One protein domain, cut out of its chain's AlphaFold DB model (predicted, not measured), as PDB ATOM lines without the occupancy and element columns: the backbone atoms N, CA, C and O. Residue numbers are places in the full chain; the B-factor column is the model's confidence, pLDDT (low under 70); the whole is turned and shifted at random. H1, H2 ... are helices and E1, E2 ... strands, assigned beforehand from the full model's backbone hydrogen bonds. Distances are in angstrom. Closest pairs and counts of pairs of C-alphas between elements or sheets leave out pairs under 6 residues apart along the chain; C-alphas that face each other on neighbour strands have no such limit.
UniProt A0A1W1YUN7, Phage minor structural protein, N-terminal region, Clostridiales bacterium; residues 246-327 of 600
ATOM      1  N   LEU A 246     -44.854 -37.267 -51.336       80.38
ATOM      2  CA  LEU A 246     -43.521 -37.015 -51.868       80.38
ATOM      3  C   LEU A 246     -42.716 -36.084 -50.960       80.38
ATOM      4  O   LEU A 246     -43.258 -35.204 -50.282       80.38
ATOM      5  N   ILE A 247     -41.401 -36.275 -50.998       80.00
ATOM      6  CA  ILE A 247     -40.404 -35.432 -50.348       80.00
ATOM      7  C   ILE A 247     -39.861 -34.439 -51.374       80.00
ATOM      8  O   ILE A 247     -39.399 -34.835 -52.444       80.00
ATOM      9  N   LYS A 248     -39.901 -33.139 -51.061       74.00
ATOM     10  CA  LYS A 248     -39.529 -32.086 -52.020       74.00
ATOM     11  C   LYS A 248     -38.039 -32.113 -52.368       74.00
ATOM     12  O   LYS A 248     -37.669 -32.313 -53.520       74.00
ATOM     13  N   ASN A 249     -37.189 -31.849 -51.380       70.56
ATOM     14  CA  ASN A 249     -35.739 -31.879 -51.526       70.56
ATOM     15  C   ASN A 249     -35.121 -32.174 -50.160       70.56
ATOM     16  O   ASN A 249     -35.209 -31.347 -49.254       70.56
ATOM     17  N   ALA A 250     -34.535 -33.354 -50.013       69.00
ATOM     18  CA  ALA A 250     -33.908 -33.783 -48.777       69.00
ATOM     19  C   ALA A 250     -32.608 -34.506 -49.114       69.00
ATOM     20  O   ALA A 250     -32.578 -35.701 -49.419       69.00
ATOM     21  N   LYS A 251     -31.529 -33.730 -49.048       75.94
ATOM     22  CA  LYS A 251     -30.171 -34.239 -48.954       75.94
ATOM     23  C   LYS A 251     -29.791 -34.223 -47.483       75.94
ATOM     24  O   LYS A 251     -29.564 -33.157 -46.913       75.94
ATOM     25  N   ILE A 252     -29.815 -35.394 -46.867       73.75
ATOM     26  CA  ILE A 252     -29.482 -35.557 -45.457       73.75
ATOM     27  C   ILE A 252     -28.021 -35.968 -45.399       73.75
ATOM     28  O   ILE A 252     -27.627 -36.917 -46.071       73.75
ATOM     29  N   ASN A 253     -27.227 -35.238 -44.619       72.31
ATOM     30  CA  ASN A 253     -25.807 -35.500 -44.435       72.31
ATOM     31  C   ASN A 253     -25.522 -35.640 -42.943       72.31
ATOM     32  O   ASN A 253     -25.787 -34.719 -42.170       72.31
ATOM     33  N   ARG A 254     -24.966 -36.792 -42.574       69.06
ATOM     34  CA  ARG A 254     -24.437 -37.131 -41.254       69.06
ATOM     35  C   ARG A 254     -25.343 -36.728 -40.077       69.06
ATOM     36  O   ARG A 254     -24.875 -36.147 -39.103       69.06
ATOM     37  N   LYS A 255     -26.639 -37.038 -40.156       71.12
ATOM     38  CA  LYS A 255     -27.602 -36.746 -39.079       71.12
ATOM     39  C   LYS A 255     -27.775 -37.927 -38.129       71.12
ATOM     40  O   LYS A 255     -27.736 -39.077 -38.567       71.12
ATOM     41  N   SER A 256     -28.001 -37.639 -36.847       74.75
ATOM     42  CA  SER A 256     -28.448 -38.656 -35.889       74.75
ATOM     43  C   SER A 256     -29.852 -39.173 -36.257       74.75
ATOM     44  O   SER A 256     -30.565 -38.503 -37.015       74.75
ATOM     45  N   PRO A 257     -30.294 -40.334 -35.735       74.25
ATOM     46  CA  PRO A 257     -31.615 -40.886 -36.047       74.25
ATOM     47  C   PRO A 257     -32.762 -39.890 -35.824       74.25
ATOM     48  O   PRO A 257     -33.595 -39.698 -36.708       74.25
ATOM     49  N   ALA A 258     -32.777 -39.203 -34.678       75.81
ATOM     50  CA  ALA A 258     -33.828 -38.245 -34.337       75.81
ATOM     51  C   ALA A 258     -33.828 -37.022 -35.269       75.81
ATOM     52  O   ALA A 258     -34.881 -36.603 -35.749       75.81
ATOM     53  N   GLU A 259     -32.650 -36.477 -35.581       76.12
ATOM     54  CA  GLU A 259     -32.528 -35.343 -36.501       76.12
ATOM     55  C   GLU A 259     -32.907 -35.720 -37.937       76.12
ATOM     56  O   GLU A 259     -33.533 -34.923 -38.634       76.12
ATOM     57  N   ALA A 260     -32.538 -36.924 -38.386       77.94
ATOM     58  CA  ALA A 260     -32.884 -37.418 -39.714       77.94
ATOM     59  C   ALA A 260     -34.405 -37.546 -39.874       77.94
ATOM     60  O   ALA A 260     -34.949 -37.084 -40.875       77.94
ATOM     61  N   LEU A 261     -35.098 -38.109 -38.878       80.94
ATOM     62  CA  LEU A 261     -36.558 -38.232 -38.894       80.94
ATOM     63  C   LEU A 261     -37.248 -36.864 -38.870       80.94
ATOM     64  O   LEU A 261     -38.136 -36.632 -39.687       80.94
ATOM     65  N   ALA A 262     -36.787 -35.935 -38.026       78.50
ATOM     66  CA  ALA A 262     -37.320 -34.572 -37.987       78.50
ATOM     67  C   ALA A 262     -37.131 -33.840 -39.328       78.50
ATOM     68  O   ALA A 262     -38.025 -33.135 -39.796       78.50
ATOM     69  N   TRP A 263     -35.981 -34.030 -39.981       77.38
ATOM     70  CA  TRP A 263     -35.718 -33.453 -41.299       77.38
ATOM     71  C   TRP A 263     -36.615 -34.054 -42.386       77.38
ATOM     72  O   TRP A 263     -37.127 -33.327 -43.237       77.38
ATOM     73  N   ILE A 264     -36.831 -35.373 -42.352       80.25
ATOM     74  CA  ILE A 264     -37.745 -36.073 -43.268       80.25
ATOM     75  C   ILE A 264     -39.170 -35.551 -43.098       80.25
ATOM     76  O   ILE A 264     -39.818 -35.227 -44.092       80.25
ATOM     77  N   GLU A 265     -39.631 -35.416 -41.854       79.50
ATOM     78  CA  GLU A 265     -40.973 -34.930 -41.540       79.50
ATOM     79  C   GLU A 265     -41.200 -33.503 -42.059       79.50
ATOM     80  O   GLU A 265     -42.216 -33.225 -42.697       79.50
ATOM     81  N   GLN A 266     -40.220 -32.611 -41.882       77.50
ATOM     82  CA  GLN A 266     -40.270 -31.245 -42.420       77.50
ATOM     83  C   GLN A 266     -40.211 -31.192 -43.953       77.50
ATOM     84  O   GLN A 266     -40.691 -30.232 -44.560       77.50
ATOM     85  N   ALA A 267     -39.610 -32.196 -44.592       79.56
ATOM     86  CA  ALA A 267     -39.442 -32.241 -46.040       79.56
ATOM     87  C   ALA A 267     -40.666 -32.804 -46.788       79.56
ATOM     88  O   ALA A 267     -40.702 -32.750 -48.028       79.56
ATOM     89  N   PHE A 268     -41.669 -33.326 -46.071       78.00
ATOM     90  CA  PHE A 268     -42.925 -33.779 -46.662       78.00
ATOM     91  C   PHE A 268     -43.691 -32.627 -47.320       78.00
ATOM     92  O   PHE A 268     -43.826 -31.531 -46.781       78.00
ATOM     93  N   MET A 269     -44.241 -32.884 -48.509       73.75
ATOM     94  CA  MET A 269     -45.039 -31.891 -49.241       73.75
ATOM     95  C   MET A 269     -46.426 -31.639 -48.632       73.75
ATOM     96  O   MET A 269     -47.090 -30.671 -49.007       73.75
ATOM     97  N   ILE A 270     -46.871 -32.503 -47.719       68.94
ATOM     98  CA  ILE A 270     -48.107 -32.347 -46.953       68.94
ATOM     99  C   ILE A 270     -47.813 -32.521 -45.464       68.94
ATOM    100  O   ILE A 270     -46.881 -33.233 -45.097       68.94
ATOM    101  N   THR A 271     -48.638 -31.921 -44.608       72.00
ATOM    102  CA  THR A 271     -48.579 -32.165 -43.164       72.00
ATOM    103  C   THR A 271     -48.927 -33.623 -42.876       72.00
ATOM    104  O   THR A 271     -50.008 -34.092 -43.244       72.00
ATOM    105  N   TYR A 272     -48.010 -34.336 -42.224       72.00
ATOM    106  CA  TYR A 272     -48.252 -35.697 -41.769       72.00
ATOM    107  C   TYR A 272     -49.233 -35.683 -40.582       72.00
ATOM    108  O   TYR A 272     -49.060 -34.879 -39.670       72.00
ATOM    109  N   PRO A 273     -50.298 -36.505 -40.590       65.38
ATOM    110  CA  PRO A 273     -51.314 -36.475 -39.535       65.38
ATOM    111  C   PRO A 273     -50.911 -37.195 -38.238       65.38
ATOM    112  O   PRO A 273     -51.624 -37.054 -37.248       65.38
ATOM    113  N   GLY A 274     -49.840 -37.994 -38.245       67.31
ATOM    114  CA  GLY A 274     -49.354 -38.709 -37.061       67.31
ATOM    115  C   GLY A 274     -47.995 -38.214 -36.592       67.31
ATOM    116  O   GLY A 274     -47.510 -37.185 -37.049       67.31
ATOM    117  N   THR A 275     -47.377 -38.951 -35.676       75.88
ATOM    118  CA  THR A 275     -46.037 -38.655 -35.152       75.88
ATOM    119  C   THR A 275     -45.024 -39.694 -35.620       75.88
ATOM    120  O   THR A 275     -45.299 -40.893 -35.599       75.88
ATOM    121  N   ILE A 276     -43.827 -39.242 -36.004       75.44
ATOM    122  CA  ILE A 276     -42.682 -40.119 -36.256       75.44
ATOM    123  C   ILE A 276     -41.711 -39.969 -35.086       75.44
ATOM    124  O   ILE A 276     -41.111 -38.915 -34.899       75.44
ATOM    125  N   ALA A 277     -41.565 -41.018 -34.281       73.62
ATOM    126  CA  ALA A 277     -40.754 -40.988 -33.068       73.62
ATOM    127  C   ALA A 277     -39.652 -42.050 -33.086       73.62
ATOM    128  O   ALA A 277     -39.730 -43.062 -33.785       73.62
ATOM    129  N   THR A 278     -38.615 -41.825 -32.283       76.81
ATOM    130  CA  THR A 278     -37.511 -42.768 -32.123       76.81
ATOM    131  C   THR A 278     -37.008 -42.791 -30.687       76.81
ATOM    132  O   THR A 278     -36.998 -41.761 -30.017       76.81
ATOM    133  N   ASN A 279     -36.587 -43.966 -30.218       74.12
ATOM    134  CA  ASN A 279     -35.799 -44.130 -28.992       74.12
ATOM    135  C   ASN A 279     -34.360 -44.587 -29.297       74.12
ATOM    136  O   ASN A 279     -33.657 -45.056 -28.402       74.12
ATOM    137  N   MET A 280     -33.935 -44.500 -30.563       73.00
ATOM    138  CA  MET A 280     -32.581 -44.858 -30.958       73.00
ATOM    139  C   MET A 280     -31.583 -43.979 -30.197       73.00
ATOM    140  O   MET A 280     -31.748 -42.755 -30.179       73.00
ATOM    141  N   PRO A 281     -30.541 -44.562 -29.584       66.06
ATOM    142  CA  PRO A 281     -29.544 -43.777 -28.879       66.06
ATOM    143  C   PRO A 281     -28.818 -42.847 -29.854       66.06
ATOM    144  O   PRO A 281     -28.417 -43.255 -30.948       66.06
ATOM    145  N   THR A 282     -28.604 -41.599 -29.441       65.19
ATOM    146  CA  THR A 282     -27.748 -40.666 -30.174       65.19
ATOM    147  C   THR A 282     -26.299 -41.117 -30.025       65.19
ATOM    148  O   THR A 282     -25.652 -40.845 -29.016       65.19
ATOM    149  N   ASN A 283     -25.783 -41.829 -31.023       58.16
ATOM    150  CA  ASN A 283     -24.365 -42.145 -31.123       58.16
ATOM    151  C   ASN A 283     -23.719 -41.161 -32.106       58.16
ATOM    152  O   ASN A 283     -24.125 -41.110 -33.263       58.16
ATOM    153  N   ALA A 284     -22.723 -40.392 -31.651       50.09
ATOM    154  CA  ALA A 284     -22.037 -39.381 -32.461       50.09
ATOM    155  C   ALA A 284     -21.423 -39.951 -33.756       50.09
ATOM    156  O   ALA A 284     -21.272 -39.225 -34.737       50.09
ATOM    157  N   ASP A 285     -21.123 -41.252 -33.779       51.75
ATOM    158  CA  ASP A 285     -20.537 -41.909 -34.943       51.75
ATOM    159  C   ASP A 285     -21.567 -42.574 -35.872       51.75
ATOM    160  O   ASP A 285     -21.247 -42.882 -37.020       51.75
ATOM    161  N   ALA A 286     -22.786 -42.849 -35.393       59.84
ATOM    162  CA  ALA A 286     -23.831 -43.466 -36.204       59.84
ATOM    163  C   ALA A 286     -24.613 -42.354 -36.898       59.84
ATOM    164  O   ALA A 286     -25.491 -41.723 -36.306       59.84
ATOM    165  N   THR A 287     -24.274 -42.095 -38.156       66.19
ATOM    166  CA  THR A 287     -24.856 -40.982 -38.902       66.19
ATOM    167  C   THR A 287     -25.521 -41.459 -40.185       66.19
ATOM    168  O   THR A 287     -24.986 -42.299 -40.903       66.19
ATOM    169  N   TYR A 288     -26.698 -40.913 -40.480       69.50
ATOM    170  CA  TYR A 288     -27.443 -41.206 -41.696       69.50
ATOM    171  C   TYR A 288     -27.161 -40.144 -42.752       69.50
ATOM    172  O   TYR A 288     -27.247 -38.939 -42.482       69.50
ATOM    173  N   SER A 289     -26.812 -40.606 -43.953       69.38
ATOM    174  CA  SER A 289     -26.600 -39.756 -45.120       69.38
ATOM    175  C   SER A 289     -27.276 -40.372 -46.335       69.38
ATOM    176  O   SER A 289     -26.922 -41.475 -46.743       69.38
ATOM    177  N   ALA A 290     -28.237 -39.665 -46.919       74.31
ATOM    178  CA  ALA A 290     -28.957 -40.129 -48.094       74.31
ATOM    179  C   ALA A 290     -29.548 -38.956 -48.880       74.31
ATOM    180  O   ALA A 290     -29.933 -37.923 -48.324       74.31
ATOM    181  N   GLU A 291     -29.664 -39.151 -50.190       75.94
ATOM    182  CA  GLU A 291     -30.437 -38.283 -51.069       75.94
ATOM    183  C   GLU A 291     -31.778 -38.957 -51.371       75.94
ATOM    184  O   GLU A 291     -31.849 -39.954 -52.092       75.94
ATOM    185  N   ILE A 292     -32.841 -38.420 -50.773       74.81
ATOM    186  CA  ILE A 292     -34.209 -38.972 -50.818       74.81
ATOM    187  C   ILE A 292     -35.197 -38.000 -51.484       74.81
ATOM    188  O   ILE A 292     -36.414 -38.116 -51.344       74.81
ATOM    189  N   SER A 293     -34.674 -37.026 -52.229       76.25
ATOM    190  CA  SER A 293     -35.456 -36.051 -52.986       76.25
ATOM    191  C   SER A 293     -36.351 -36.733 -54.026       76.25
ATOM    192  O   SER A 293     -35.914 -37.613 -54.765       76.25
ATOM    193  N   GLY A 294     -37.626 -36.339 -54.076       72.94
ATOM    194  CA  GLY A 294     -38.622 -36.905 -54.989       72.94
ATOM    195  C   GLY A 294     -39.096 -38.319 -54.635       72.94
ATOM    196  O   GLY A 294     -39.878 -38.895 -55.386       72.94
ATOM    197  N   LYS A 295     -38.642 -38.896 -53.515       83.00
ATOM    198  CA  LYS A 295     -39.084 -40.213 -53.040       83.00
ATOM    199  C   LYS A 295     -40.302 -40.096 -52.128       83.00
ATOM    200  O   LYS A 295     -40.629 -39.011 -51.644       83.00
ATOM    201  N   SER A 296     -40.986 -41.219 -51.909       83.88
ATOM    202  CA  SER A 296     -42.108 -41.269 -50.973       83.88
ATOM    203  C   SER A 296     -41.628 -41.245 -49.522       83.88
ATOM    204  O   SER A 296     -40.526 -41.701 -49.212       83.88
ATOM    205  N   GLY A 297     -42.466 -40.758 -48.606       80.19
ATOM    206  CA  GLY A 297     -42.122 -40.741 -47.183       80.19
ATOM    207  C   GLY A 297     -41.842 -42.138 -46.630       80.19
ATOM    208  O   GLY A 297     -40.907 -42.324 -45.860       80.19
ATOM    209  N   MET A 298     -42.583 -43.152 -47.090       83.00
ATOM    210  CA  MET A 298     -42.330 -44.543 -46.699       83.00
ATOM    211  C   MET A 298     -40.991 -45.057 -47.236       83.00
ATOM    212  O   MET A 298     -40.277 -45.747 -46.514       83.00
ATOM    213  N   TYR A 299     -40.617 -44.686 -48.465       80.94
ATOM    214  CA  TYR A 299     -39.314 -45.038 -49.033       80.94
ATOM    215  C   TYR A 299     -38.167 -44.513 -48.160       80.94
ATOM    216  O   TYR A 299     -37.251 -45.260 -47.839       80.94
ATOM    217  N   ALA A 300     -38.256 -43.263 -47.698       82.94
ATOM    218  CA  ALA A 300     -37.233 -42.673 -46.835       82.94
ATOM    219  C   ALA A 300     -37.059 -43.394 -45.487       82.94
ATOM    220  O   ALA A 300     -35.983 -43.331 -44.895       82.94
ATOM    221  N   LEU A 301     -38.093 -44.075 -44.987       82.81
ATOM    222  CA  LEU A 301     -38.014 -44.793 -43.716       82.81
ATOM    223  C   LEU A 301     -37.498 -46.223 -43.882       82.81
ATOM    224  O   LEU A 301     -36.619 -46.622 -43.128       82.81
ATOM    225  N   ILE A 302     -38.036 -46.993 -44.831       82.44
ATOM    226  CA  ILE A 302     -37.869 -48.458 -44.857       82.44
ATOM    227  C   ILE A 302     -37.196 -49.021 -46.119       82.44
ATOM    228  O   ILE A 302     -37.090 -50.240 -46.232       82.44
ATOM    229  N   ASP A 303     -36.757 -48.196 -47.077       80.56
ATOM    230  CA  ASP A 303     -36.008 -48.710 -48.238       80.56
ATOM    231  C   ASP A 303     -34.717 -49.416 -47.780       80.56
ATOM    232  O   ASP A 303     -33.988 -48.824 -46.992       80.56
ATOM    233  N   PRO A 304     -34.396 -50.630 -48.266       67.44
ATOM    234  CA  PRO A 304     -33.261 -51.417 -47.765       67.44
ATOM    235  C   PRO A 304     -31.911 -50.720 -47.877       67.44
ATOM    236  O   PRO A 304     -31.053 -50.909 -47.022       67.44
ATOM    237  N   ASP A 305     -31.740 -49.929 -48.935       66.19
ATOM    238  CA  ASP A 305     -30.450 -49.363 -49.309       66.19
ATOM    239  C   ASP A 305     -30.277 -47.963 -48.710       66.19
ATOM    240  O   ASP A 305     -29.201 -47.599 -48.238       66.19
ATOM    241  N   LYS A 306     -31.346 -47.155 -48.756       71.75
ATOM    242  CA  LYS A 306     -31.313 -45.728 -48.403       71.75
ATOM    243  C   LYS A 306     -32.298 -45.340 -47.301       71.75
ATOM    244  O   LYS A 306     -32.467 -44.152 -47.064       71.75
ATOM    245  N   GLY A 307     -32.988 -46.281 -46.664       76.56
ATOM    246  CA  GLY A 307     -33.962 -46.001 -45.611       76.56
ATOM    247  C   GLY A 307     -33.309 -45.786 -44.247       76.56
ATOM    248  O   GLY A 307     -32.334 -46.447 -43.894       76.56
ATOM    249  N   VAL A 308     -33.889 -44.903 -43.432       80.06
ATOM    250  CA  VAL A 308     -33.404 -44.635 -42.065       80.06
ATOM    251  C   VAL A 308     -33.388 -45.902 -41.202       80.06
ATOM    252  O   VAL A 308     -32.442 -46.126 -40.451       80.06
ATOM    253  N   VAL A 309     -34.420 -46.744 -41.305       83.12
ATOM    254  CA  VAL A 309     -34.568 -47.946 -40.475       83.12
ATOM    255  C   VAL A 309     -33.434 -48.953 -40.754       83.12
ATOM    256  O   VAL A 309     -32.742 -49.302 -39.794       83.12
ATOM    257  N   PRO A 310     -33.165 -49.375 -42.012       75.31
ATOM    258  CA  PRO A 310     -32.024 -50.242 -42.325       75.31
ATOM    259  C   PRO A 310     -30.665 -49.656 -41.980       75.31
ATOM    260  O   PRO A 310     -29.850 -50.366 -41.392       75.31
ATOM    261  N   CYS A 311     -30.432 -48.371 -42.271       75.62
ATOM    262  CA  CYS A 311     -29.143 -47.733 -41.998       75.62
ATOM    263  C   CYS A 311     -28.752 -47.796 -40.517       75.62
ATOM    264  O   CYS A 311     -27.573 -47.924 -40.199       75.62
ATOM    265  N   PHE A 312     -29.729 -47.725 -39.611       72.19
ATOM    266  CA  PHE A 312     -29.490 -47.826 -38.172       72.19
ATOM    267  C   PHE A 312     -29.744 -49.223 -37.591       72.19
ATOM    268  O   PHE A 312     -29.565 -49.424 -36.391       72.19
ATOM    269  N   GLY A 313     -30.173 -50.190 -38.410       74.69
ATOM    270  CA  GLY A 313     -30.589 -51.513 -37.941       74.69
ATOM    271  C   GLY A 313     -31.725 -51.457 -36.916       74.69
ATOM    272  O   GLY A 313     -31.751 -52.280 -35.999       74.69
ATOM    273  N   ALA A 314     -32.611 -50.470 -37.048       79.88
ATOM    274  CA  ALA A 314     -33.698 -50.202 -36.118       79.88
ATOM    275  C   ALA A 314     -34.901 -51.133 -36.349       79.88
ATOM    276  O   ALA A 314     -35.128 -51.640 -37.450       79.88
ATOM    277  N   GLU A 315     -35.716 -51.316 -35.315       83.31
ATOM    278  CA  GLU A 315     -37.011 -51.987 -35.403       83.31
ATOM    279  C   GLU A 315     -38.086 -50.975 -35.811       83.31
ATOM    280  O   GLU A 315     -38.258 -49.933 -35.174       83.31
ATOM    281  N   PHE A 316     -38.847 -51.275 -36.862       86.62
ATOM    282  CA  PHE A 316     -39.935 -50.408 -37.308       86.62
ATOM    283  C   PHE A 316     -41.278 -50.890 -36.769       86.62
ATOM    284  O   PHE A 316     -41.746 -51.972 -37.144       86.62
ATOM    285  N   ARG A 317     -41.917 -50.072 -35.925       84.44
ATOM    286  CA  ARG A 317     -43.257 -50.316 -35.371       84.44
ATOM    287  C   ARG A 317     -44.254 -49.322 -35.951       84.44
ATOM    288  O   ARG A 317     -43.933 -48.155 -36.175       84.44
ATOM    289  N   ARG A 318     -45.477 -49.790 -36.188       85.88
ATOM    290  CA  ARG A 318     -46.557 -48.992 -36.779       85.88
ATOM    291  C   ARG A 318     -47.765 -49.031 -35.854       85.88
ATOM    292  O   ARG A 318     -48.239 -50.117 -35.531       85.88
ATOM    293  N   ASP A 319     -48.266 -47.861 -35.479       85.19
ATOM    294  CA  ASP A 319     -49.541 -47.700 -34.790       85.19
ATOM    295  C   ASP A 319     -50.397 -46.652 -35.502       85.19
ATOM    296  O   ASP A 319     -50.352 -45.461 -35.202       85.19
ATOM    297  N   ASN A 320     -51.210 -47.101 -36.450       86.56
ATOM    298  CA  ASN A 320     -52.058 -46.259 -37.275       86.56
ATOM    299  C   ASN A 320     -51.219 -45.212 -38.030       86.56
ATOM    300  O   ASN A 320     -50.471 -45.571 -38.945       86.56
ATOM    301  N   TRP A 321     -51.343 -43.931 -37.672       80.00
ATOM    302  CA  TRP A 321     -50.507 -42.856 -38.219       80.00
ATOM    303  C   TRP A 321     -49.233 -42.607 -37.414       80.00
ATOM    304  O   TRP A 321     -48.377 -41.874 -37.883       80.00
ATOM    305  N   ASP A 322     -49.078 -43.191 -36.233       81.44
ATOM    306  CA  ASP A 322     -47.851 -43.045 -35.462       81.44
ATOM    307  C   ASP A 322     -46.844 -44.116 -35.892       81.44
ATOM    308  O   ASP A 322     -47.152 -45.310 -35.967       81.44
ATOM    309  N   LEU A 323     -45.631 -43.679 -36.213       83.56
ATOM    310  CA  LEU A 323     -44.542 -44.528 -36.684       83.56
ATOM    311  C   LEU A 323     -43.384 -44.449 -35.701       83.56
ATOM    312  O   LEU A 323     -42.954 -43.359 -35.324       83.56
ATOM    313  N   PHE A 324     -42.846 -45.604 -35.324       81.94
ATOM    314  CA  PHE A 324     -41.766 -45.681 -34.351       81.94
ATOM    315  C   PHE A 324     -40.556 -46.390 -34.945       81.94
ATOM    316  O   PHE A 324     -40.653 -47.522 -35.427       81.94
ATOM    317  N   VAL A 325     -39.414 -45.712 -34.896       81.94
ATOM    318  CA  VAL A 325     -38.103 -46.245 -35.267       81.94
ATOM    319  C   VAL A 325     -37.347 -46.536 -33.981       81.94
ATOM    320  O   VAL A 325     -36.849 -45.620 -33.326       81.94
ATOM    321  N   MET A 326     -37.309 -47.801 -33.589       79.38
ATOM    322  CA  MET A 326     -36.909 -48.206 -32.246       79.38
ATOM    323  C   MET A 326     -35.545 -48.893 -32.228       79.38
ATOM    324  O   MET A 326     -35.183 -49.600 -33.167       79.38
ATOM    325  N   ALA A 327     -34.800 -48.724 -31.140       77.94
ATOM    326  CA  ALA A 327     -33.621 -49.529 -30.858       77.94
ATOM    327  C   ALA A 327     -34.005 -51.001 -30.700       77.94
ATOM    328  O   ALA A 327     -35.075 -51.325 -30.176       77.94
TER     329      ALA A 327
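AT A GLANCE: This is residues 246 to 327 of the 600 residues of the protein "Phage minor structural protein, N-terminal region" of Clostridiales bacterium (UniProt A0A1W1YUN7). A small three-stranded sheet, E2 E5 E4, and a two-stranded ribbon, E1 E3, lie on opposite sides of a helical middle made by H1 and the short H2 and H3. The printed part has 82 residues, with three named helices and five named strands in the order E1 H1 E2 E3 H2 H3 E4 E5, class mixed. The larger sheet is mixed and the ribbon antiparallel. The whole is compact, with a radius of gyration of the C-alphas of 11.5 A and spans of 31 by 27 by 20 A.

IN THESE COORDINATES: The larger sheet holds E2, residues 276 to 278, E5, residues 322 to 326, 12.5 A long, and E4, residues 315 to 319, 13.3 A. C-alpha 326 is at (-36.909, -48.206, -32.246). H1, residues 257 to 267, runs 15.4 A from C-alpha 257 at (-31.615, -40.886, -36.047). H2 is residues 297 to 302 and H3 residues 308 to 312. E1, residues 251 to 255, 10.5 A, begins at (-30.171, -34.239, -48.954); E3 is residues 288 to 291, 10.3 A.

HOW THE PARTS SIT: E5 is parallel to E2, with N 277 and O 323 2.9 A apart, and forms an antiparallel hairpin with E4, with N 317 and O 324 2.9 A apart. H1 is on this sheet, two layers of helix and sheet; its closest C-alphas to E2 are Ala 258 and Thr 278, 6.2 A. H1 touches H3, closest C-alphas Pro 257 and Val 308, 7.3 A. H2 and H3 touch only at the corner, C-alphas 301 and 308 being closest at 4.9 A. E1 and E3 are antiparallel, N 252 and O 290 2.9 A apart; the C-alphas of Ile 252 and Ala 260, the closest of E1 and H1, are 6.9 A apart. In H1, H2 and H3 every O i to N i+4 pair is within hydrogen-bond range.

THE WHOLE: The farthest C-alphas, Asp 285 and Asn 320, are 31.9 A apart. The printed part has no cut and no long link. Its mean pLDDT is 75.4; residues 281 to 289 are among those under 70.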